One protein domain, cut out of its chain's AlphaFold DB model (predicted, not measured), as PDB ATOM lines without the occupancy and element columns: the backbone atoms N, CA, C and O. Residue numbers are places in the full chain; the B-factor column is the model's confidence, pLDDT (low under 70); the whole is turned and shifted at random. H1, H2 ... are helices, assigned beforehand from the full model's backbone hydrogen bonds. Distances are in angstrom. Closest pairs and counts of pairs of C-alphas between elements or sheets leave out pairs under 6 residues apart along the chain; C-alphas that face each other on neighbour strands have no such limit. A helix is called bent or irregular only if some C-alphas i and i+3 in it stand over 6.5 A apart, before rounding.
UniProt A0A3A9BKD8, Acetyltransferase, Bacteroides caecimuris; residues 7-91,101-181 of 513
ATOM      1  N   PHE A   7     225.500 148.545 112.996       89.56
ATOM      2  CA  PHE A   7     226.870 148.805 112.542       89.56
ATOM      3  C   PHE A   7     227.266 148.061 111.262       89.56
ATOM      4  O   PHE A   7     228.341 148.337 110.734       89.56
ATOM      5  N   TRP A   8     226.416 147.185 110.713       89.19
ATOM      6  CA  TRP A   8     226.675 146.507 109.440       89.19
ATOM      7  C   TRP A   8     227.041 147.490 108.314       89.19
ATOM      8  O   TRP A   8     227.994 147.251 107.575       89.19
ATOM      9  N   SER A   9     226.350 148.635 108.208       89.88
ATOM     10  CA  SER A   9     226.624 149.580 107.120       89.88
ATOM     11  C   SER A   9     227.922 150.352 107.360       89.88
ATOM     12  O   SER A   9     228.643 150.629 106.405       89.88
ATOM     13  N   LEU A  10     228.259 150.641 108.626       92.31
ATOM     14  CA  LEU A  10     229.565 151.207 108.990       92.31
ATOM     15  C   LEU A  10     230.688 150.220 108.685       92.31
ATOM     16  O   LEU A  10     231.739 150.631 108.214       92.31
ATOM     17  N   ALA A  11     230.481 148.924 108.920       92.31
ATOM     18  CA  ALA A  11     231.490 147.917 108.623       92.31
ATOM     19  C   ALA A  11     231.842 147.900 107.126       92.31
ATOM     20  O   ALA A  11     233.019 147.798 106.778       92.31
ATOM     21  N   ILE A  12     230.848 148.040 106.243       94.31
ATOM     22  CA  ILE A  12     231.063 148.170 104.794       94.31
ATOM     23  C   ILE A  12     231.800 149.482 104.474       94.31
ATOM     24  O   ILE A  12     232.752 149.485 103.692       94.31
ATOM     25  N   GLU A  13     231.390 150.593 105.089       94.38
ATOM     26  CA  GLU A  13     232.009 151.909 104.894       94.38
ATOM     27  C   GLU A  13     233.489 151.932 105.323       94.38
ATOM     28  O   GLU A  13     234.344 152.387 104.563       94.38
ATOM     29  N   GLU A  14     233.829 151.372 106.485       94.62
ATOM     30  CA  GLU A  14     235.207 151.294 106.986       94.62
ATOM     31  C   GLU A  14     236.084 150.369 106.131       94.62
ATOM     32  O   GLU A  14     237.233 150.702 105.832       94.62
ATOM     33  N   GLN A  15     235.548 149.239 105.650       95.56
ATOM     34  CA  GLN A  15     236.244 148.396 104.667       95.56
ATOM     35  C   GLN A  15     236.549 149.179 103.386       95.56
ATOM     36  O   GLN A  15     237.665 149.121 102.862       95.56
ATOM     37  N   PHE A  16     235.583 149.960 102.900       95.44
ATOM     38  CA  PHE A  16     235.783 150.823 101.743       95.44
ATOM     39  C   PHE A  16     236.844 151.898 102.014       95.44
ATOM     40  O   PHE A  16     237.733 152.095 101.185       95.44
ATOM     41  N   TYR A  17     236.820 152.556 103.176       93.62
ATOM     42  CA  TYR A  17     237.829 153.551 103.557       93.62
ATOM     43  C   TYR A  17     239.216 152.968 103.808       93.62
ATOM     44  O   TYR A  17     240.206 153.681 103.644       93.62
ATOM     45  N   LEU A  18     239.323 151.683 104.131       95.75
ATOM     46  CA  LEU A  18     240.604 150.994 104.212       95.75
ATOM     47  C   LEU A  18     241.159 150.678 102.813       95.75
ATOM     48  O   LEU A  18     242.330 150.931 102.527       95.75
ATOM     49  N   ILE A  19     240.318 150.132 101.930       96.25
ATOM     50  CA  ILE A  19     240.741 149.578 100.635       96.25
ATOM     51  C   ILE A  19     240.866 150.668  99.566       96.25
ATOM     52  O   ILE A  19     241.872 150.746  98.854       96.25
ATOM     53  N   TRP A  20     239.859 151.533  99.432       96.00
ATOM     54  CA  TRP A  20     239.762 152.484  98.326       96.00
ATOM     55  C   TRP A  20     240.935 153.475  98.257       96.00
ATOM     56  O   TRP A  20     241.485 153.661  97.166       96.00
ATOM     57  N   PRO A  21     241.428 154.064  99.368       95.56
ATOM     58  CA  PRO A  21     242.610 154.924  99.324       95.56
ATOM     59  C   PRO A  21     243.876 154.196  98.861       95.56
ATOM     60  O   PRO A  21     244.682 154.787  98.142       95.56
ATOM     61  N   VAL A  22     244.045 152.917  99.216       97.25
ATOM     62  CA  VAL A  22     245.175 152.094  98.753       97.25
ATOM     63  C   VAL A  22     245.084 151.870  97.245       97.25
ATOM     64  O   VAL A  22     246.084 152.035  96.545       97.25
ATOM     65  N   VAL A  23     243.886 151.578  96.728       96.31
ATOM     66  CA  VAL A  23     243.630 151.452  95.283       96.31
ATOM     67  C   VAL A  23     243.961 152.757  94.554       96.31
ATOM     68  O   VAL A  23     244.692 152.740  93.563       96.31
ATOM     69  N   LEU A  24     243.491 153.901  95.064       95.75
ATOM     70  CA  LEU A  24     243.783 155.215  94.485       95.75
ATOM     71  C   LEU A  24     245.282 155.542  94.520       95.75
ATOM     72  O   LEU A  24     245.828 156.043  93.534       95.75
ATOM     73  N   PHE A  25     245.962 155.241  95.628       96.94
ATOM     74  CA  PHE A  25     247.401 155.455  95.771       96.94
ATOM     75  C   PHE A  25     248.205 154.578  94.807       96.94
ATOM     76  O   PHE A  25     249.114 155.074  94.141       96.94
ATOM     77  N   ALA A  26     247.856 153.296  94.685       97.25
ATOM     78  CA  ALA A  26     248.481 152.385  93.734       97.25
ATOM     79  C   ALA A  26     248.264 152.861  92.293       97.25
ATOM     80  O   ALA A  26     249.228 153.004  91.542       97.25
ATOM     81  N   ALA A  27     247.025 153.198  91.923       96.06
ATOM     82  CA  ALA A  27     246.698 153.734  90.605       96.06
ATOM     83  C   ALA A  27     247.513 154.993  90.276       96.06
ATOM     84  O   ALA A  27     248.060 155.111  89.179       96.06
ATOM     85  N   HIS A  28     247.658 155.903  91.244       95.44
ATOM     86  CA  HIS A  28     248.499 157.086  91.099       95.44
ATOM     87  C   HIS A  28     249.982 156.722  90.921       95.44
ATOM     88  O   HIS A  28     250.619 157.203  89.984       95.44
ATOM     89  N   LYS A  29     250.519 155.831  91.765       96.75
ATOM     90  CA  LYS A  29     251.918 155.373  91.720       96.75
ATOM     91  C   LYS A  29     252.272 154.687  90.397       96.75
ATOM     92  O   LYS A  29     253.383 154.861  89.905       96.75
ATOM     93  N   PHE A  30     251.339 153.937  89.816       97.38
ATOM     94  CA  PHE A  30     251.510 153.259  88.528       97.38
ATOM     95  C   PHE A  30     251.118 154.123  87.318       97.38
ATOM     96  O   PHE A  30     251.157 153.644  86.186       97.38
ATOM     97  N   GLY A  31     250.749 155.393  87.521       95.81
ATOM     98  CA  GLY A  31     250.423 156.316  86.430       95.81
ATOM     99  C   GLY A  31     249.139 155.962  85.670       95.81
ATOM    100  O   GLY A  31     249.000 156.314  84.495       95.81
ATOM    101  N   VAL A  32     248.195 155.267  86.312       96.88
ATOM    102  CA  VAL A  32     246.910 154.905  85.707       96.88
ATOM    103  C   VAL A  32     246.129 156.177  85.373       96.88
ATOM    104  O   VAL A  32     245.941 157.067  86.205       96.88
ATOM    105  N   LYS A  33     245.658 156.277  84.128       95.81
ATOM    106  CA  LYS A  33     244.903 157.446  83.663       95.81
ATOM    107  C   LYS A  33     243.565 157.552  84.396       95.81
ATOM    108  O   LYS A  33     242.877 156.554  84.600       95.81
ATOM    109  N   ARG A  34     243.123 158.786  84.666       92.88
ATOM    110  CA  ARG A  34     241.804 159.066  85.266       92.88
ATOM    111  C   ARG A  34     240.642 158.440  84.490       92.88
ATOM    112  O   ARG A  34     239.703 157.971  85.116       92.88
ATOM    113  N   SER A  35     240.694 158.415  83.155       94.94
ATOM    114  CA  SER A  35     239.643 157.789  82.337       94.94
ATOM    115  C   SER A  35     239.541 156.283  82.567       94.94
ATOM    116  O   SER A  35     238.439 155.750  82.625       94.94
ATOM    117  N   ILE A  36     240.683 155.613  82.754       96.69
ATOM    118  CA  ILE A  36     240.731 154.188  83.088       96.69
ATOM    119  C   ILE A  36     240.128 153.989  84.476       96.69
ATOM    120  O   ILE A  36     239.195 153.214  84.603       96.69
ATOM    121  N   MET A  37     240.558 154.764  85.478       96.38
ATOM    122  CA  MET A  37     239.982 154.685  86.827       96.38
ATOM    123  C   MET A  37     238.473 154.920  86.840       96.38
ATOM    124  O   MET A  37     237.746 154.159  87.465       96.38
ATOM    125  N   CYS A  38     237.992 155.930  86.116       96.56
ATOM    126  CA  CYS A  38     236.570 156.224  85.976       96.56
ATOM    127  C   CYS A  38     235.808 155.022  85.400       96.56
ATOM    128  O   CYS A  38     234.849 154.552  86.006       96.56
ATOM    129  N   ASN A  39     236.258 154.480  84.265       97.44
ATOM    130  CA  ASN A  39     235.590 153.354  83.614       97.44
ATOM    131  C   ASN A  39     235.667 152.077  84.458       97.44
ATOM    132  O   ASN A  39     234.664 151.393  84.609       97.44
ATOM    133  N   THR A  40     236.822 151.779  85.056       97.44
ATOM    134  CA  THR A  40     236.993 150.623  85.945       97.44
ATOM    135  C   THR A  40     236.099 150.732  87.177       97.44
ATOM    136  O   THR A  40     235.449 149.756  87.521       97.44
ATOM    137  N   THR A  41     235.992 151.912  87.800       98.00
ATOM    138  CA  THR A  41     235.095 152.129  88.952       98.00
ATOM    139  C   THR A  41     233.643 151.834  88.579       98.00
ATOM    140  O   THR A  41     232.956 151.139  89.319       98.00
ATOM    141  N   LEU A  42     233.191 152.310  87.410       98.25
ATOM    142  CA  LEU A  42     231.843 152.031  86.916       98.25
ATOM    143  C   LEU A  42     231.632 150.540  86.653       98.25
ATOM    144  O   LEU A  42     230.624 149.987  87.072       98.25
ATOM    145  N   VAL A  43     232.583 149.888  85.980       98.44
ATOM    146  CA  VAL A  43     232.498 148.453  85.681       98.44
ATOM    147  C   VAL A  43     232.422 147.638  86.969       98.44
ATOM    148  O   VAL A  43     231.546 146.792  87.082       98.44
ATOM    149  N   VAL A  44     233.268 147.921  87.964       98.25
ATOM    150  CA  VAL A  44     233.238 147.211  89.254       98.25
ATOM    151  C   VAL A  44     231.929 147.475  90.003       98.25
ATOM    152  O   VAL A  44     231.365 146.545  90.567       98.25
ATOM    153  N   ALA A  45     231.393 148.700  89.959       98.44
ATOM    154  CA  ALA A  45     230.081 148.989  90.537       98.44
ATOM    155  C   ALA A  45     228.965 148.174  89.860       98.44
ATOM    156  O   ALA A  45     228.122 147.598  90.537       98.44
ATOM    157  N   LEU A  46     228.969 148.081  88.529       98.50
ATOM    158  CA  LEU A  46     227.975 147.292  87.796       98.50
ATOM    159  C   LEU A  46     228.128 145.787  88.044       98.50
ATOM    160  O   LEU A  46     227.120 145.099  88.138       98.50
ATOM    161  N   LEU A  47     229.359 145.283  88.183       98.56
ATOM    162  CA  LEU A  47     229.615 143.885  88.540       98.56
ATOM    163  C   LEU A  47     229.126 143.560  89.955       98.56
ATOM    164  O   LEU A  47     228.489 142.534  90.134       98.56
ATOM    165  N   SER A  48     229.350 144.453  90.922       98.44
ATOM    166  CA  SER A  48     228.829 144.330  92.292       98.44
ATOM    167  C   SER A  48     227.292 144.294  92.323       98.44
ATOM    168  O   SER A  48     226.694 143.444  92.978       98.44
ATOM    169  N   ALA A  49     226.627 145.163  91.551       98.25
ATOM    170  CA  ALA A  49     225.168 145.144  91.434       98.25
ATOM    171  C   ALA A  49     224.645 143.893  90.702       98.25
ATOM    172  O   ALA A  49     223.602 143.354  91.064       98.25
ATOM    173  N   LEU A  50     225.365 143.425  89.677       98.25
ATOM    174  CA  LEU A  50     225.035 142.193  88.963       98.25
ATOM    175  C   LEU A  50     225.189 140.969  89.870       98.25
ATOM    176  O   LEU A  50     224.321 140.107  89.863       98.25
ATOM    177  N   GLU A  51     226.255 140.907  90.663       98.25
ATOM    178  CA  GLU A  51     226.478 139.855  91.654       98.25
ATOM    179  C   GLU A  51     225.317 139.785  92.652       98.25
ATOM    180  O   GLU A  51     224.757 138.711  92.843       98.25
ATOM    181  N   MET A  52     224.872 140.926  93.195       97.62
ATOM    182  CA  MET A  52     223.676 140.979  94.047       97.62
ATOM    183  C   MET A  52     222.440 140.413  93.335       97.62
ATOM    184  O   MET A  52     221.718 139.607  93.913       97.62
ATOM    185  N   ALA A  53     222.203 140.806  92.082       96.81
ATOM    186  CA  ALA A  53     221.039 140.355  91.323       96.81
ATOM    187  C   ALA A  53     221.073 138.854  90.988       96.81
ATOM    188  O   ALA A  53     220.013 138.239  90.891       96.81
ATOM    189  N   LEU A  54     222.268 138.280  90.792       96.31
ATOM    190  CA  LEU A  54     222.464 136.862  90.478       96.31
ATOM    191  C   LEU A  54     222.434 135.966  91.719       96.31
ATOM    192  O   LEU A  54     221.965 134.838  91.624       96.31
ATOM    193  N   LEU A  55     222.944 136.450  92.854       94.56
ATOM    194  CA  LEU A  55     222.951 135.712  94.121       94.56
ATOM    195  C   LEU A  55     221.633 135.830  94.890       94.56
ATOM    196  O   LEU A  55     221.414 135.064  95.821       94.56
ATOM    197  N   PHE A  56     220.780 136.800  94.550       91.25
ATOM    198  CA  PHE A  56     219.494 136.952  95.211       91.25
ATOM    199  C   PHE A  56     218.553 135.797  94.856       91.25
ATOM    200  O   PHE A  56     218.065 135.686  93.724       91.25
ATOM    201  N   ASP A  57     218.254 135.002  95.873       84.38
ATOM    202  CA  ASP A  57     217.234 133.970  95.862       84.38
ATOM    203  C   ASP A  57     215.995 134.485  96.617       84.38
ATOM    204  O   ASP A  57     216.103 134.807  97.800       84.38
ATOM    205  N   PRO A  58     214.824 134.611  95.959       77.81
ATOM    206  CA  PRO A  58     213.598 135.059  96.618       77.81
ATOM    207  C   PRO A  58     213.049 134.054  97.642       77.81
ATOM    208  O   PRO A  58     212.192 134.420  98.439       77.81
ATOM    209  N   THR A  59     213.506 132.802  97.605       66.75
ATOM    210  CA  THR A  59     213.068 131.741  98.520       66.75
ATOM    211  C   THR A  59     213.960 131.614  99.756       66.75
ATOM    212  O   THR A  59     213.570 130.951 100.717       66.75
ATOM    213  N   ALA A  60     215.116 132.285  99.758       69.00
ATOM    214  CA  ALA A  60     216.093 132.261 100.841       69.00
ATOM    215  C   ALA A  60     216.200 133.619 101.556       69.00
ATOM    216  O   ALA A  60     215.682 134.645 101.105       69.00
ATOM    217  N   ASP A  61     216.905 133.635 102.688       70.75
ATOM    218  CA  ASP A  61     217.188 134.865 103.417       70.75
ATOM    219  C   ASP A  61     218.104 135.816 102.606       70.75
ATOM    220  O   ASP A  61     219.188 135.431 102.153       70.75
ATOM    221  N   PRO A  62     217.728 137.098 102.436       81.81
ATOM    222  CA  PRO A  62     218.534 138.031 101.662       81.81
ATOM    223  C   PRO A  62     219.734 138.608 102.428       81.81
ATOM    224  O   PRO A  62     220.454 139.435 101.858       81.81
ATOM    225  N   SER A  63     219.998 138.242 103.691       83.56
ATOM    226  CA  SER A  63     221.025 138.900 104.515       83.56
ATOM    227  C   SER A  63     222.415 138.809 103.902       83.56
ATOM    228  O   SER A  63     223.163 139.790 103.942       83.56
ATOM    229  N   ARG A  64     222.769 137.687 103.261       88.62
ATOM    230  CA  ARG A  64     224.063 137.541 102.575       88.62
ATOM    231  C   ARG A  64     224.258 138.588 101.482       88.62
ATOM    232  O   ARG A  64     225.330 139.197 101.396       88.62
ATOM    233  N   VAL A  65     223.252 138.793 100.635       91.56
ATOM    234  CA  VAL A  65     223.337 139.778  99.549       91.56
ATOM    235  C   VAL A  65     223.121 141.199 100.068       91.56
ATOM    236  O   VAL A  65     223.707 142.137  99.533       91.56
ATOM    237  N   TYR A  66     222.351 141.379 101.143       90.19
ATOM    238  CA  TYR A  66     222.063 142.683 101.735       90.19
ATOM    239  C   TYR A  66     223.244 143.252 102.540       90.19
ATOM    240  O   TYR A  66     223.525 144.445 102.410       90.19
ATOM    241  N   TYR A  67     223.936 142.432 103.340       89.94
ATOM    242  CA  TYR A  67     225.065 142.835 104.194       89.94
ATOM    243  C   TYR A  67     226.445 142.589 103.563       89.94
ATOM    244  O   TYR A  67     227.448 143.060 104.100       89.94
ATOM    245  N   GLY A  68     226.521 141.867 102.442       92.38
ATOM    246  CA  GLY A  68     227.778 141.588 101.746       92.38
ATOM    247  C   GLY A  68     228.461 142.854 101.221       92.38
ATOM    248  O   GLY A  68     227.857 143.642 100.496       92.38
ATOM    249  N   THR A  69     229.738 143.061 101.562       95.00
ATOM    250  CA  THR A  69     230.533 144.193 101.044       95.00
ATOM    251  C   THR A  69     230.660 144.139  99.522       95.00
ATOM    252  O   THR A  69     230.591 145.169  98.861       95.00
ATOM    253  N   ASP A  70     230.834 142.942  98.968       95.88
ATOM    254  CA  ASP A  70     230.929 142.644  97.537       95.88
ATOM    255  C   ASP A  70     229.648 143.027  96.787       95.88
ATOM    256  O   ASP A  70     229.700 143.803  95.833       95.88
ATOM    257  N   THR A  71     228.490 142.620  97.304       96.38
ATOM    258  CA  THR A  71     227.172 142.903  96.727       96.38
ATOM    259  C   THR A  71     226.678 144.320  97.022       96.38
ATOM    260  O   THR A  71     225.776 144.794  96.344       96.38
ATOM    261  N   ARG A  72     227.262 145.039  97.994       95.62
ATOM    262  CA  ARG A  72     226.913 146.437  98.336       95.62
ATOM    263  C   ARG A  72     227.891 147.494  97.843       95.62
ATOM    264  O   ARG A  72     227.556 148.682  97.870       95.62
ATOM    265  N   ALA A  73     229.077 147.102  97.385       96.62
ATOM    266  CA  ALA A  73     230.125 148.036  96.979       96.62
ATOM    267  C   ALA A  73     229.646 149.039  95.918       96.62
ATOM    268  O   ALA A  73     230.098 150.188  95.918       96.62
ATOM    269  N   PHE A  74     228.710 148.648  95.042       97.75
ATOM    270  CA  PHE A  74     228.178 149.519  93.996       97.75
ATOM    271  C   PHE A  74     227.643 150.856  94.526       97.75
ATOM    272  O   PHE A  74     227.886 151.882  93.893       97.75
ATOM    273  N   SER A  75     226.987 150.894  95.692       96.25
ATOM    274  CA  SER A  75     226.423 152.136  96.240       96.25
ATOM    275  C   SER A  75     227.508 153.178  96.540       96.25
ATOM    276  O   SER A  75     227.355 154.353  96.202       96.25
ATOM    277  N   LEU A  76     228.640 152.745  97.105       97.00
ATOM    278  CA  LEU A  76     229.792 153.609  97.386       97.00
ATOM    279  C   LEU A  76     230.583 153.924  96.108       97.00
ATOM    280  O   LEU A  76     230.988 155.068  95.877       97.00
ATOM    281  N   LEU A  77     230.765 152.926  95.238       97.81
ATOM    282  CA  LEU A  77     231.510 153.070  93.988       97.81
ATOM    283  C   LEU A  77     230.816 153.995  92.986       97.81
ATOM    284  O   LEU A  77     231.508 154.704  92.261       97.81
ATOM    285  N   ILE A  78     229.483 154.068  92.960       98.19
ATOM    286  CA  ILE A  78     228.747 155.049  92.144       98.19
ATOM    287  C   ILE A  78     229.056 156.477  92.612       98.19
ATOM    288  O   ILE A  78     229.277 157.365  91.784       98.19
ATOM    289  N   GLY A  79     229.154 156.705  93.925       95.44
ATOM    290  CA  GLY A  79     229.609 157.982  94.482       95.44
ATOM    291  C   GLY A  79     231.059 158.303  94.099       95.44
ATOM    292  O   GLY A  79     231.366 159.421  93.671       95.44
ATOM    293  N   ALA A  80     231.954 157.315  94.172       95.62
ATOM    294  CA  ALA A  80     233.344 157.463  93.737       95.62
ATOM    295  C   ALA A  80     233.460 157.730  92.223       95.62
ATOM    296  O   ALA A  80     234.249 158.572  91.787       95.62
ATOM    297  N   TRP A  81     232.639 157.060  91.416       96.69
ATOM    298  CA  TRP A  81     232.534 157.278  89.979       96.69
ATOM    299  C   TRP A  81     232.063 158.698  89.664       96.69
ATOM    300  O   TRP A  81     232.689 159.383  88.853       96.69
ATOM    301  N   LEU A  82     231.033 159.191  90.363       94.69
ATOM    302  CA  LEU A  82     230.565 160.568  90.225       94.69
ATOM    303  C   LEU A  82     231.692 161.574  90.495       94.69
ATOM    304  O   LEU A  82     231.837 162.540  89.746       94.69
ATOM    305  N   ALA A  83     232.542 161.332  91.498       92.19
ATOM    306  CA  ALA A  83     233.696 162.187  91.778       92.19
ATOM    307  C   ALA A  83     234.728 162.203  90.628       92.19
ATOM    308  O   ALA A  83     235.367 163.234  90.381       92.19
ATOM    309  N   PHE A  84     234.877 161.096  89.889       92.69
ATOM    310  CA  PHE A  84     235.704 161.052  88.680       92.69
ATOM    311  C   PHE A  84     235.057 161.723  87.476       92.69
ATOM    312  O   PHE A  84     235.793 162.294  86.672       92.69
ATOM    313  N   VAL A  85     233.737 161.658  87.318       90.50
ATOM    314  CA  VAL A  85     233.019 162.315  86.214       90.50
ATOM    315  C   VAL A  85     232.975 163.821  86.433       90.50
ATOM    316  O   VAL A  85     233.280 164.593  85.523       90.50
ATOM    317  N   TRP A  86     232.675 164.239  87.662       84.56
ATOM    318  CA  TRP A  86     232.415 165.626  88.016       84.56
ATOM    319  C   TRP A  86     233.276 166.105  89.205       84.56
ATOM    320  O   TRP A  86     232.789 166.261  90.324       84.56
ATOM    321  N   PRO A  87     234.570 166.399  88.985       79.38
ATOM    322  CA  PRO A  87     235.456 166.896  90.031       79.38
ATOM    323  C   PRO A  87     235.009 168.230  90.630       79.38
ATOM    324  O   PRO A  87     234.542 169.126  89.926       79.38
ATOM    325  N   SER A  88     235.315 168.429  91.912       70.50
ATOM    326  CA  SER A  88     235.040 169.669  92.655       70.50
ATOM    327  C   SER A  88     235.630 170.938  92.027       70.50
ATOM    328  O   SER A  88     235.017 171.999  92.099       70.50
ATOM    329  N   HIS A  89     236.777 170.856  91.345       69.00
ATOM    330  CA  HIS A  89     237.343 172.013  90.638       69.00
ATOM    331  C   HIS A  89     236.530 172.411  89.392       69.00
ATOM    332  O   HIS A  89     236.549 173.577  89.003       69.00
ATOM    333  N   MET A  90     235.786 171.474  88.791       67.69
ATOM    334  CA  MET A  90     234.884 171.730  87.661       67.69
ATOM    335  C   MET A  90     233.514 172.259  88.112       67.69
ATOM    336  O   MET A  90     232.780 172.820  87.307       67.69
ATOM    337  N   LEU A  91     233.181 172.143  89.404       64.06
ATOM    338  CA  LEU A  91     231.928 172.622  90.008       64.06
ATOM    339  C   LEU A  91     231.878 174.141  90.221       64.06
ATOM    340  O   LEU A  91     230.923 174.634  90.807       64.06
ATOM    341  N   PRO A 101     218.982 180.255  82.832       80.81
ATOM    342  CA  PRO A 101     217.864 179.936  83.725       80.81
ATOM    343  C   PRO A 101     217.109 178.650  83.361       80.81
ATOM    344  O   PRO A 101     216.521 178.012  84.230       80.81
ATOM    345  N   THR A 102     217.102 178.266  82.083       84.62
ATOM    346  CA  THR A 102     216.494 177.015  81.606       84.62
ATOM    347  C   THR A 102     217.299 175.793  82.040       84.62
ATOM    348  O   THR A 102     216.718 174.841  82.547       84.62
ATOM    349  N   VAL A 103     218.630 175.845  81.932       83.25
ATOM    350  CA  VAL A 103     219.528 174.767  82.387       83.25
ATOM    351  C   VAL A 103     219.442 174.611  83.900       83.25
ATOM    352  O   VAL A 103     219.369 173.498  84.403       83.25
ATOM    353  N   ARG A 104     219.362 175.730  84.628       81.75
ATOM    354  CA  ARG A 104     219.150 175.718  86.079       81.75
ATOM    355  C   ARG A 104     217.835 175.043  86.465       81.75
ATOM    356  O   ARG A 104     217.833 174.183  87.334       81.75
ATOM    357  N   ARG A 105     216.730 175.412  85.807       85.94
ATOM    358  CA  ARG A 105     215.413 174.798  86.047       85.94
ATOM    359  C   ARG A 105     215.400 173.310  85.704       85.94
ATOM    360  O   ARG A 105     214.812 172.543  86.452       85.94
ATOM    361  N   ALA A 106     216.063 172.907  84.621       88.00
ATOM    362  CA  ALA A 106     216.208 171.498  84.268       88.00
ATOM    363  C   ALA A 106     217.007 170.731  85.333       88.00
ATOM    364  O   ALA A 106     216.573 169.674  85.771       88.00
ATOM    365  N   LEU A 107     218.124 171.292  85.803       87.06
ATOM    366  CA  LEU A 107     218.960 170.705  86.851       87.06
ATOM    367  C   LEU A 107     218.200 170.549  88.179       87.06
ATOM    368  O   LEU A 107     218.199 169.468  88.760       87.06
ATOM    369  N   ASP A 108     217.507 171.599  88.630       88.25
ATOM    370  CA  ASP A 108     216.683 171.547  89.845       88.25
ATOM    371  C   ASP A 108     215.500 170.571  89.681       88.25
ATOM    372  O   ASP A 108     215.180 169.832  90.611       88.25
ATOM    373  N   GLY A 109     214.886 170.518  88.493       92.44
ATOM    374  CA  GLY A 109     213.812 169.576  88.168       92.44
ATOM    375  C   GLY A 109     214.273 168.118  88.203       92.44
ATOM    376  O   GLY A 109     213.601 167.291  88.807       92.44
ATOM    377  N   VAL A 110     215.441 167.810  87.634       93.81
ATOM    378  CA  VAL A 110     216.045 166.468  87.686       93.81
ATOM    379  C   VAL A 110     216.336 166.054  89.130       93.81
ATOM    380  O   VAL A 110     216.018 164.929  89.514       93.81
ATOM    381  N   GLY A 111     216.882 166.958  89.950       92.75
ATOM    382  CA  GLY A 111     217.121 166.686  91.369       92.75
ATOM    383  C   GLY A 111     215.831 166.433  92.151       92.75
ATOM    384  O   GLY A 111     215.761 165.473  92.915       92.75
ATOM    385  N   LEU A 112     214.796 167.248  91.924       93.31
ATOM    386  CA  LEU A 112     213.498 167.088  92.582       93.31
ATOM    387  C   LEU A 112     212.799 165.790  92.165       93.31
ATOM    388  O   LEU A 112     212.331 165.061  93.030       93.31
ATOM    389  N   VAL A 113     212.756 165.480  90.867       96.06
ATOM    390  CA  VAL A 113     212.175 164.224  90.366       96.06
ATOM    391  C   VAL A 113     212.922 163.028  90.949       96.06
ATOM    392  O   VAL A 113     212.285 162.095  91.422       96.06
ATOM    393  N   SER A 114     214.257 163.079  90.998       96.56
ATOM    394  CA  SER A 114     215.053 161.996  91.585       96.56
ATOM    395  C   SER A 114     214.756 161.803  93.074       96.56
ATOM    396  O   SER A 114     214.637 160.671  93.530       96.56
ATOM    397  N   LEU A 115     214.585 162.900  93.823       94.88
ATOM    398  CA  LEU A 115     214.197 162.861  95.233       94.88
ATOM    399  C   LEU A 115     212.787 162.293  95.427       94.88
ATOM    400  O   LEU A 115     212.587 161.477  96.319       94.88
ATOM    401  N   VAL A 116     211.823 162.692  94.595       96.38
ATOM    402  CA  VAL A 116     210.449 162.173  94.655       96.38
ATOM    403  C   VAL A 116     210.422 160.676  94.357       96.38
ATOM    404  O   VAL A 116     209.810 159.936  95.117       96.38
ATOM    405  N   ILE A 117     211.124 160.216  93.315       97.50
ATOM    406  CA  ILE A 117     211.223 158.782  93.007       97.50
ATOM    407  C   ILE A 117     211.853 158.033  94.184       97.50
ATOM    408  O   ILE A 117     211.337 156.998  94.582       97.50
ATOM    409  N   LEU A 118     212.920 158.569  94.785       96.75
ATOM    410  CA  LEU A 118     213.553 157.944  95.945       96.75
ATOM    411  C   LEU A 118     212.599 157.856  97.150       96.75
ATOM    412  O   LEU A 118     212.570 156.829  97.816       96.75
ATOM    413  N   ILE A 119     211.799 158.895  97.412       96.50
ATOM    414  CA  ILE A 119     210.782 158.888  98.479       96.50
ATOM    415  C   ILE A 119     209.696 157.847  98.197       96.50
ATOM    416  O   ILE A 119     209.324 157.115  99.106       96.50
ATOM    417  N   ILE A 120     209.221 157.750  96.950       96.44
ATOM    418  CA  ILE A 120     208.248 156.724  96.548       96.44
ATOM    419  C   ILE A 120     208.842 155.331  96.757       96.44
ATOM    420  O   ILE A 120     208.185 154.472  97.326       96.44
ATOM    421  N   MET A 121     210.102 155.109  96.374       95.69
ATOM    422  CA  MET A 121     210.764 153.826  96.616       95.69
ATOM    423  C   MET A 121     210.859 153.494  98.108       95.69
ATOM    424  O   MET A 121     210.631 152.353  98.477       95.69
ATOM    425  N   ILE A 122     211.163 154.475  98.964       92.81
ATOM    426  CA  ILE A 122     211.209 154.281 100.423       92.81
ATOM    427  C   ILE A 122     209.827 153.927 100.992       92.81
ATOM    428  O   ILE A 122     209.756 153.175 101.958       92.81
ATOM    429  N   ALA A 123     208.754 154.490 100.436       91.25
ATOM    430  CA  ALA A 123     207.397 154.295 100.938       91.25
ATOM    431  C   ALA A 123     206.735 153.003 100.431       91.25
ATOM    432  O   ALA A 123     205.971 152.396 101.170       91.25
ATOM    433  N   GLU A 124     207.018 152.601  99.190       88.94
ATOM    434  CA  GLU A 124     206.234 151.581  98.479       88.94
ATOM    435  C   GLU A 124     207.003 150.278  98.209       88.94
ATOM    436  O   GLU A 124     206.394 149.256  97.903       88.94
ATOM    437  N   VAL A 125     208.342 150.286  98.252       88.00
ATOM    438  CA  VAL A 125     209.133 149.086  97.931       88.00
ATOM    439  C   VAL A 125     209.399 148.288  99.197       88.00
ATOM    440  O   VAL A 125     210.132 148.730 100.080       88.00
ATOM    441  N   ASP A 126     208.850 147.079  99.232       81.88
ATOM    442  CA  ASP A 126     209.083 146.128 100.311       81.88
ATOM    443  C   ASP A 126     210.555 145.666 100.392       81.88
ATOM    444  O   ASP A 126     211.243 145.488  99.379       81.88
ATOM    445  N   GLY A 127     211.032 145.460 101.626       79.62
ATOM    446  CA  GLY A 127     212.414 145.089 101.951       79.62
ATOM    447  C   GLY A 127     212.828 143.688 101.494       79.62
ATOM    448  O   GLY A 127     214.024 143.427 101.358       79.62
ATOM    449  N   PHE A 128     211.866 142.809 101.222       77.25
ATOM    450  CA  PHE A 128     212.055 141.445 100.725       77.25
ATOM    451  C   PHE A 128     211.661 141.306  99.249       77.25
ATOM    452  O   PHE A 128     211.810 140.239  98.656       77.25
ATOM    453  N   SER A 129     211.207 142.394  98.619       83.50
ATOM    454  CA  SER A 129     210.815 142.387  97.216       83.50
ATOM    455  C   SER A 129     211.983 141.994  96.302       83.50
ATOM    456  O   SER A 129     213.044 142.631  96.347       83.50
ATOM    457  N   PRO A 130     211.780 141.059  95.355       88.38
ATOM    458  CA  PRO A 130     212.780 140.738  94.339       88.38
ATOM    459  C   PRO A 130     213.258 141.951  93.537       88.38
ATOM    460  O   PRO A 130     214.417 142.011  93.123       88.38
ATOM    461  N   PHE A 131     212.387 142.945  93.331       93.12
ATOM    462  CA  PHE A 131     212.744 144.184  92.643       93.12
ATOM    463  C   PHE A 131     213.880 144.928  93.354       93.12
ATOM    464  O   PHE A 131     214.781 145.447  92.689       93.12
ATOM    465  N   LEU A 132     213.867 144.957  94.690       93.69
ATOM    466  CA  LEU A 132     214.848 145.689  95.485       93.69
ATOM    467  C   LEU A 132     216.271 145.182  95.205       93.69
ATOM    468  O   LEU A 132     217.170 145.980  94.930       93.69
ATOM    469  N   TYR A 133     216.446 143.860  95.187       94.50
ATOM    470  CA  TYR A 133     217.739 143.191  95.019       94.50
ATOM    471  C   TYR A 133     218.163 143.022  93.557       94.50
ATOM    472  O   TYR A 133     219.351 143.074  93.250       94.50
ATOM    473  N   ARG A 134     217.211 142.899  92.623       95.19
ATOM    474  CA  ARG A 134     217.499 142.749  91.181       95.19
ATOM    475  C   ARG A 134     217.743 144.068  90.441       95.19
ATOM    476  O   ARG A 134     217.903 144.071  89.222       95.19
ATOM    477  N   GLY A 135     217.781 145.197  91.147       95.75
ATOM    478  CA  GLY A 135     218.133 146.490  90.554       95.75
ATOM    479  C   GLY A 135     217.585 147.711  91.283       95.75
ATOM    480  O   GLY A 135     218.102 148.809  91.080       95.75
ATOM    481  N   GLY A 136     216.594 147.555  92.162       96.75
ATOM    482  CA  GLY A 136     216.020 148.656  92.936       96.75
ATOM    483  C   GLY A 136     217.077 149.420  93.739       96.75
ATOM    484  O   GLY A 136     217.154 150.645  93.659       96.75
ATOM    485  N   LEU A 137     217.981 148.722  94.430       97.00
ATOM    486  CA  LEU A 137     219.071 149.361  95.177       97.00
ATOM    487  C   LEU A 137     220.087 150.079  94.270       97.00
ATOM    488  O   LEU A 137     220.617 151.135  94.642       97.00
ATOM    489  N   LEU A 138     220.339 149.552  93.068       98.06
ATOM    490  CA  LEU A 138     221.171 150.208  92.056       98.06
ATOM    491  C   LEU A 138     220.515 151.510  91.580       98.06
ATOM    492  O   LEU A 138     221.171 152.553  91.558       98.06
ATOM    493  N   ILE A 139     219.216 151.471  91.269       98.00
ATOM    494  CA  ILE A 139     218.422 152.651  90.903       98.00
ATOM    495  C   ILE A 139     218.480 153.684  92.028       98.00
ATOM    496  O   ILE A 139     218.823 154.837  91.769       98.00
ATOM    497  N   ALA A 140     218.239 153.275  93.276       97.75
ATOM    498  CA  ALA A 140     218.328 154.156  94.438       97.75
ATOM    499  C   ALA A 140     219.709 154.828  94.535       97.75
ATOM    500  O   ALA A 140     219.791 156.043  94.686       97.75
ATOM    501  N   SER A 141     220.795 154.072  94.335       97.88
ATOM    502  CA  SER A 141     222.167 154.603  94.368       97.88
ATOM    503  C   SER A 141     222.435 155.626  93.256       97.88
ATOM    504  O   SER A 141     223.076 156.653  93.492       97.88
ATOM    505  N   VAL A 142     221.911 155.392  92.048       98.06
ATOM    506  CA  VAL A 142     221.999 156.343  90.927       98.06
ATOM    507  C   VAL A 142     221.185 157.608  91.211       98.06
ATOM    508  O   VAL A 142     221.690 158.712  91.006       98.06
ATOM    509  N   LEU A 143     219.960 157.478  91.729       97.94
ATOM    510  CA  LEU A 143     219.123 158.616  92.123       97.94
ATOM    511  C   LEU A 143     219.812 159.458  93.202       97.94
ATOM    512  O   LEU A 143     219.884 160.681  93.075       97.94
ATOM    513  N   THR A 144     220.394 158.819  94.221       96.50
ATOM    514  CA  THR A 144     221.191 159.494  95.253       96.50
ATOM    515  C   THR A 144     222.387 160.229  94.649       96.50
ATOM    516  O   THR A 144     222.623 161.388  94.990       96.50
ATOM    517  N   ALA A 145     223.113 159.618  93.709       96.00
ATOM    518  CA  ALA A 145     224.225 160.275  93.025       96.00
ATOM    519  C   ALA A 145     223.772 161.506  92.217       96.00
ATOM    520  O   ALA A 145     224.432 162.546  92.262       96.00
ATOM    521  N   ILE A 146     222.623 161.431  91.538       94.62
ATOM    522  CA  ILE A 146     222.019 162.572  90.833       94.62
ATOM    523  C   ILE A 146     221.661 163.690  91.820       94.62
ATOM    524  O   ILE A 146     222.003 164.851  91.581       94.62
ATOM    525  N   ILE A 147     221.025 163.357  92.947       94.00
ATOM    526  CA  ILE A 147     220.678 164.324  93.999       94.00
ATOM    527  C   ILE A 147     221.942 165.018  94.523       94.00
ATOM    528  O   ILE A 147     221.975 166.246  94.599       94.00
ATOM    529  N   ILE A 148     223.005 164.263  94.818       91.88
ATOM    530  CA  ILE A 148     224.293 164.813  95.270       91.88
ATOM    531  C   ILE A 148     224.887 165.747  94.208       91.88
ATOM    532  O   ILE A 148     225.284 166.868  94.534       91.88
ATOM    533  N   ALA A 149     224.914 165.328  92.939       89.88
ATOM    534  CA  ALA A 149     225.437 166.138  91.839       89.88
ATOM    535  C   ALA A 149     224.694 167.480  91.707       89.88
ATOM    536  O   ALA A 149     225.319 168.529  91.530       89.88
ATOM    537  N   VAL A 150     223.366 167.459  91.852       89.75
ATOM    538  CA  VAL A 150     222.518 168.656  91.844       89.75
ATOM    539  C   VAL A 150     222.790 169.532  93.069       89.75
ATOM    540  O   VAL A 150     223.003 170.735  92.923       89.75
ATOM    541  N   MET A 151     222.842 168.950  94.269       88.00
ATOM    542  CA  MET A 151     223.023 169.680  95.529       88.00
ATOM    543  C   MET A 151     224.369 170.401  95.630       88.00
ATOM    544  O   MET A 151     224.435 171.495  96.192       88.00
ATOM    545  N   VAL A 152     225.437 169.810  95.092       86.19
ATOM    546  CA  VAL A 152     226.781 170.410  95.113       86.19
ATOM    547  C   VAL A 152     226.926 171.509  94.050       86.19
ATOM    548  O   VAL A 152     227.822 172.351  94.144       86.19
ATOM    549  N   HIS A 153     226.035 171.568  93.056       83.00
ATOM    550  CA  HIS A 153     226.101 172.570  92.001       83.00
ATOM    551  C   HIS A 153     225.779 173.989  92.538       83.00
ATOM    552  O   HIS A 153     224.677 174.214  93.048       83.00
ATOM    553  N   PRO A 154     226.648 175.008  92.348       78.19
ATOM    554  CA  PRO A 154     226.476 176.338  92.962       78.19
ATOM    555  C   PRO A 154     225.182 177.071  92.586       78.19
ATOM    556  O   PRO A 154     224.700 177.936  93.318       78.19
ATOM    557  N   ALA A 155     224.635 176.759  91.411       78.50
ATOM    558  CA  ALA A 155     223.402 177.361  90.919       78.50
ATOM    559  C   ALA A 155     222.123 176.653  91.405       78.50
ATOM    560  O   ALA A 155     221.038 177.191  91.180       78.50
ATOM    561  N   SER A 156     222.209 175.481  92.043       82.62
ATOM    562  CA  SER A 156     221.017 174.722  92.434       82.62
ATOM    563  C   SER A 156     220.247 175.408  93.563       82.62
ATOM    564  O   SER A 156     220.826 175.928  94.521       82.62
ATOM    565  N   LEU A 157     218.917 175.421  93.459       82.88
ATOM    566  CA  LEU A 157     218.053 175.812  94.571       82.88
ATOM    567  C   LEU A 157     218.009 174.725  95.654       82.88
ATOM    568  O   LEU A 157     218.024 175.059  96.837       82.88
ATOM    569  N   VAL A 158     218.024 173.450  95.254       83.19
ATOM    570  CA  VAL A 158     218.040 172.296  96.167       83.19
ATOM    571  C   VAL A 158     219.254 172.370  97.097       83.19
ATOM    572  O   VAL A 158     219.107 172.251  98.311       83.19
ATOM    573  N   GLY A 159     220.434 172.697  96.554       83.31
ATOM    574  CA  GLY A 159     221.648 172.916  97.351       83.31
ATOM    575  C   GLY A 159     221.521 174.052  98.378       83.31
ATOM    576  O   GLY A 159     221.994 173.927  99.506       83.31
ATOM    577  N   LYS A 160     220.824 175.148  98.041       85.75
ATOM    578  CA  LYS A 160     220.581 176.261  98.982       85.75
ATOM    579  C   LYS A 160     219.642 175.870 100.117       85.75
ATOM    580  O   LYS A 160     219.879 176.280 101.249       85.75
ATOM    581  N   ILE A 161     218.599 175.096  99.815       89.00
ATOM    582  CA  ILE A 161     217.657 174.590 100.821       89.00
ATOM    583  C   ILE A 161     218.381 173.619 101.752       89.00
ATOM    584  O   ILE A 161     218.326 173.791 102.962       89.00
ATOM    585  N   ALA A 162     219.133 172.659 101.211       87.12
ATOM    586  CA  ALA A 162     219.913 171.723 102.019       87.12
ATOM    587  C   ALA A 162     221.015 172.407 102.855       87.12
ATOM    588  O   ALA A 162     221.403 171.911 103.910       87.12
ATOM    589  N   GLY A 163     221.500 173.569 102.406       89.88
ATOM    590  CA  GLY A 163     222.516 174.372 103.085       89.88
ATOM    591  C   GLY A 163     222.014 175.244 104.243       89.88
ATOM    592  O   GLY A 163     222.817 175.983 104.818       89.88
ATOM    593  N   VAL A 164     220.723 175.208 104.603       94.81
ATOM    594  CA  VAL A 164     220.207 175.983 105.747       94.81
ATOM    595  C   VAL A 164     220.781 175.482 107.074       94.81
ATOM    596  O   VAL A 164     221.052 174.295 107.256       94.81
ATOM    597  N   ALA A 165     220.951 176.395 108.035       95.38
ATOM    598  CA  ALA A 165     221.673 176.117 109.278       95.38
ATOM    599  C   ALA A 165     221.167 174.887 110.069       95.38
ATOM    600  O   ALA A 165     222.020 174.125 110.525       95.38
ATOM    601  N   PRO A 166     219.847 174.628 110.207       94.25
ATOM    602  CA  PRO A 166     219.362 173.423 110.885       94.25
ATOM    603  C   PRO A 166     219.779 172.120 110.191       94.25
ATOM    604  O   PRO A 166     220.302 171.221 110.844       94.25
ATOM    605  N   LEU A 167     219.628 172.032 108.865       93.50
ATOM    606  CA  LEU A 167     220.006 170.835 108.103       93.50
ATOM    607  C   LEU A 167     221.519 170.608 108.133       93.50
ATOM    608  O   LEU A 167     221.976 169.485 108.322       93.50
ATOM    609  N   VAL A 168     222.307 171.682 108.060       93.81
ATOM    610  CA  VAL A 168     223.765 171.608 108.229       93.81
ATOM    611  C   VAL A 168     224.150 171.172 109.647       93.81
ATOM    612  O   VAL A 168     225.134 170.453 109.823       93.81
ATOM    613  N   TRP A 169     223.411 171.593 110.679       94.19
ATOM    614  CA  TRP A 169     223.660 171.173 112.062       94.19
ATOM    615  C   TRP A 169     223.435 169.671 112.253       94.19
ATOM    616  O   TRP A 169     224.272 169.031 112.899       94.19
ATOM    617  N   ILE A 170     222.362 169.137 111.652       94.44
ATOM    618  CA  ILE A 170     222.046 167.702 111.617       94.44
ATOM    619  C   ILE A 170     223.130 166.958 110.835       94.44
ATOM    620  O   ILE A 170     223.754 166.051 111.371       94.44
ATOM    621  N   GLY A 171     223.438 167.400 109.612       92.81
ATOM    622  CA  GLY A 171     224.431 166.752 108.751       92.81
ATOM    623  C   GLY A 171     225.834 166.701 109.360       92.81
ATOM    624  O   GLY A 171     226.543 165.718 109.198       92.81
ATOM    625  N   LYS A 172     226.235 167.712 110.142       92.69
ATOM    626  CA  LYS A 172     227.514 167.688 110.876       92.69
ATOM    627  C   LYS A 172     227.574 166.628 111.978       92.69
ATOM    628  O   LYS A 172     228.675 166.317 112.408       92.69
ATOM    629  N   ARG A 173     226.427 166.138 112.453       94.88
ATOM    630  CA  ARG A 173     226.271 165.196 113.575       94.88
ATOM    631  C   ARG A 173     225.681 163.856 113.144       94.88
ATOM    632  O   ARG A 173     225.399 163.034 114.010       94.88
ATOM    633  N   SER A 174     225.489 163.635 111.843       94.31
ATOM    634  CA  SER A 174     224.821 162.442 111.318       94.31
ATOM    635  C   SER A 174     225.507 161.153 111.765       94.31
ATOM    636  O   SER A 174     224.817 160.211 112.124       94.31
ATOM    637  N   TYR A 175     226.842 161.141 111.842       92.62
ATOM    638  CA  TYR A 175     227.609 160.005 112.355       92.62
ATOM    639  C   TYR A 175     227.262 159.679 113.818       92.62
ATOM    640  O   TYR A 175     226.885 158.555 114.136       92.62
ATOM    641  N   ALA A 176     227.305 160.670 114.717       94.06
ATOM    642  CA  ALA A 176     226.923 160.474 116.116       94.06
ATOM    643  C   ALA A 176     225.440 160.088 116.266       94.06
ATOM    644  O   ALA A 176     225.105 159.240 117.087       94.06
ATOM    645  N   MET A 177     224.547 160.676 115.462       95.31
ATOM    646  CA  MET A 177     223.132 160.286 115.433       95.31
ATOM    647  C   MET A 177     222.976 158.826 115.005       95.31
ATOM    648  O   MET A 177     222.269 158.075 115.668       95.31
ATOM    649  N   TYR A 178     223.687 158.400 113.961       93.81
ATOM    650  CA  TYR A 178     223.687 157.016 113.504       93.81
ATOM    651  C   TYR A 178     224.206 156.061 114.587       93.81
ATOM    652  O   TYR A 178     223.612 155.018 114.829       93.81
ATOM    653  N   LEU A 179     225.266 156.427 115.305       91.94
ATOM    654  CA  LEU A 179     225.807 155.582 116.368       91.94
ATOM    655  C   LEU A 179     224.774 155.327 117.479       91.94
ATOM    656  O   LEU A 179     224.570 154.186 117.888       91.94
ATOM    657  N   TRP A 180     224.109 156.393 117.937       93.06
ATOM    658  CA  TRP A 180     223.273 156.368 119.137       93.06
ATOM    659  C   TRP A 180     221.798 156.051 118.890       93.06
ATOM    660  O   TRP A 180     221.138 155.598 119.823       93.06
ATOM    661  N   HIS A 181     221.259 156.273 117.684       93.31
ATOM    662  CA  HIS A 181     219.817 156.121 117.461       93.31
ATOM    663  C   HIS A 181     219.323 154.707 117.781       93.31
ATOM    664  O   HIS A 181     218.377 154.560 118.545       93.31
TER     665      HIS A 181
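AT A GLANCE: This is residues 7 to 91 and 101 to 181 of the 513 residues of the protein "Acetyltransferase" of Bacteroides caecimuris (UniProt A0A3A9BKD8). Three helices, H2, H4 and H6, make a bundle at the core, and H5 packs along H6 on the side away from H4. H1, bent but nearly straight, packs on H4 with residues 12 to 16 and reaches away with H1b, while H7 sits at the far end of H6 and the short helices H8 and H9 make an arm that folds back towards the start of H1, with a gap between arm and bundle; residues 164 to 170 stick out free. The printed part has 166 residues with nine named helices, H1 to H9 in chain order, and no named strand; the class is all helix. It is compact, with a radius of gyration of the C-alphas of 17.4 A and spans of 49 by 46 by 35 A.

IN THESE COORDINATES: H1, residues 7 to 29, begins with C-alpha 7 at (226.870, 148.805, 112.542). By its hydrogen bonds it was assigned as one helix, but it is bent, with C-alphas 18 and 21 6.6 A apart; its arms are H1a, residues 7 to 18, and H1b, residues 21 to 29, at 17 degrees. H2 is residues 34 to 55, 31.3 A long; H3 is residues 63 to 67. H4, residues 69 to 85, 23.5 A, is irregular, with C-alphas 71 and 74 7.2 A apart, and has a kink of 37 degrees near residue 76. H5, residues 101 to 124, is 34.0 A long. H6, residues 130 to 152, 32.8 A, is irregular, with C-alphas 134 and 137 7.9 A apart, and has a kink of 51 degrees near residue 137. H7 is residues 157 to 162, H8 165 to 171, and H9 174 to 181, ending with C-alpha 181 at (219.817, 156.121, 117.461).

HOW THE PARTS SIT: H4 touches H2 at a shallow tilt of 28 degrees, opposite ways, the closest C-alphas being those of Ala 45 and Phe 74, 4.0 A. H4 touches H6 the same way, Ser 75 to Ser 141 being the closest C-alphas at 5.3 A. H2 touches H6 with residues 49 to 54 alone, closest at the C-alphas of Ala 53 and Arg 134, 4.3 A. H5 and H6 form a helical hairpin at 33 degrees, only just short of steep, with the C-alphas of Gly 111 and Ile 147 closest at 5.0 A. H1a touches H4 at a steep tilt of 52 degrees, closest at the C-alphas of Ile 12 and Thr 69, 5.5 A. H3 and H4 only just touch, only at the corner, with 3 pairs of C-alphas within 8 A, the closest being Val 65 and Thr 71, 5.7 A. H7 is about perpendicular to H6, which it touches at the C-alphas of Met 151 and Gly 159, 4.0 A. H9 is close to but not clearly touching H1a, with the C-alphas of Phe 7 and Leu 179 closest at 7.9 A. Every O i to N i+4 pair is within hydrogen-bond range in H1a, H1b, H2, H3, H5, H7, H8 and H9, against 9 of 13 in H4 and 17 of 19 in H6.

THE WHOLE: The C-alphas of Ala 60 and Pro 101 are the two farthest apart, 50.7 A. Residues 92 to 100 are cut out, and C-alphas 91 and 101 are 17.1 A apart across the cut. Of the links that are printed whole, none is long. Mean pLDDT of the printed part is 91.7; residues 59 to 60 and 89 to 91 are under 70.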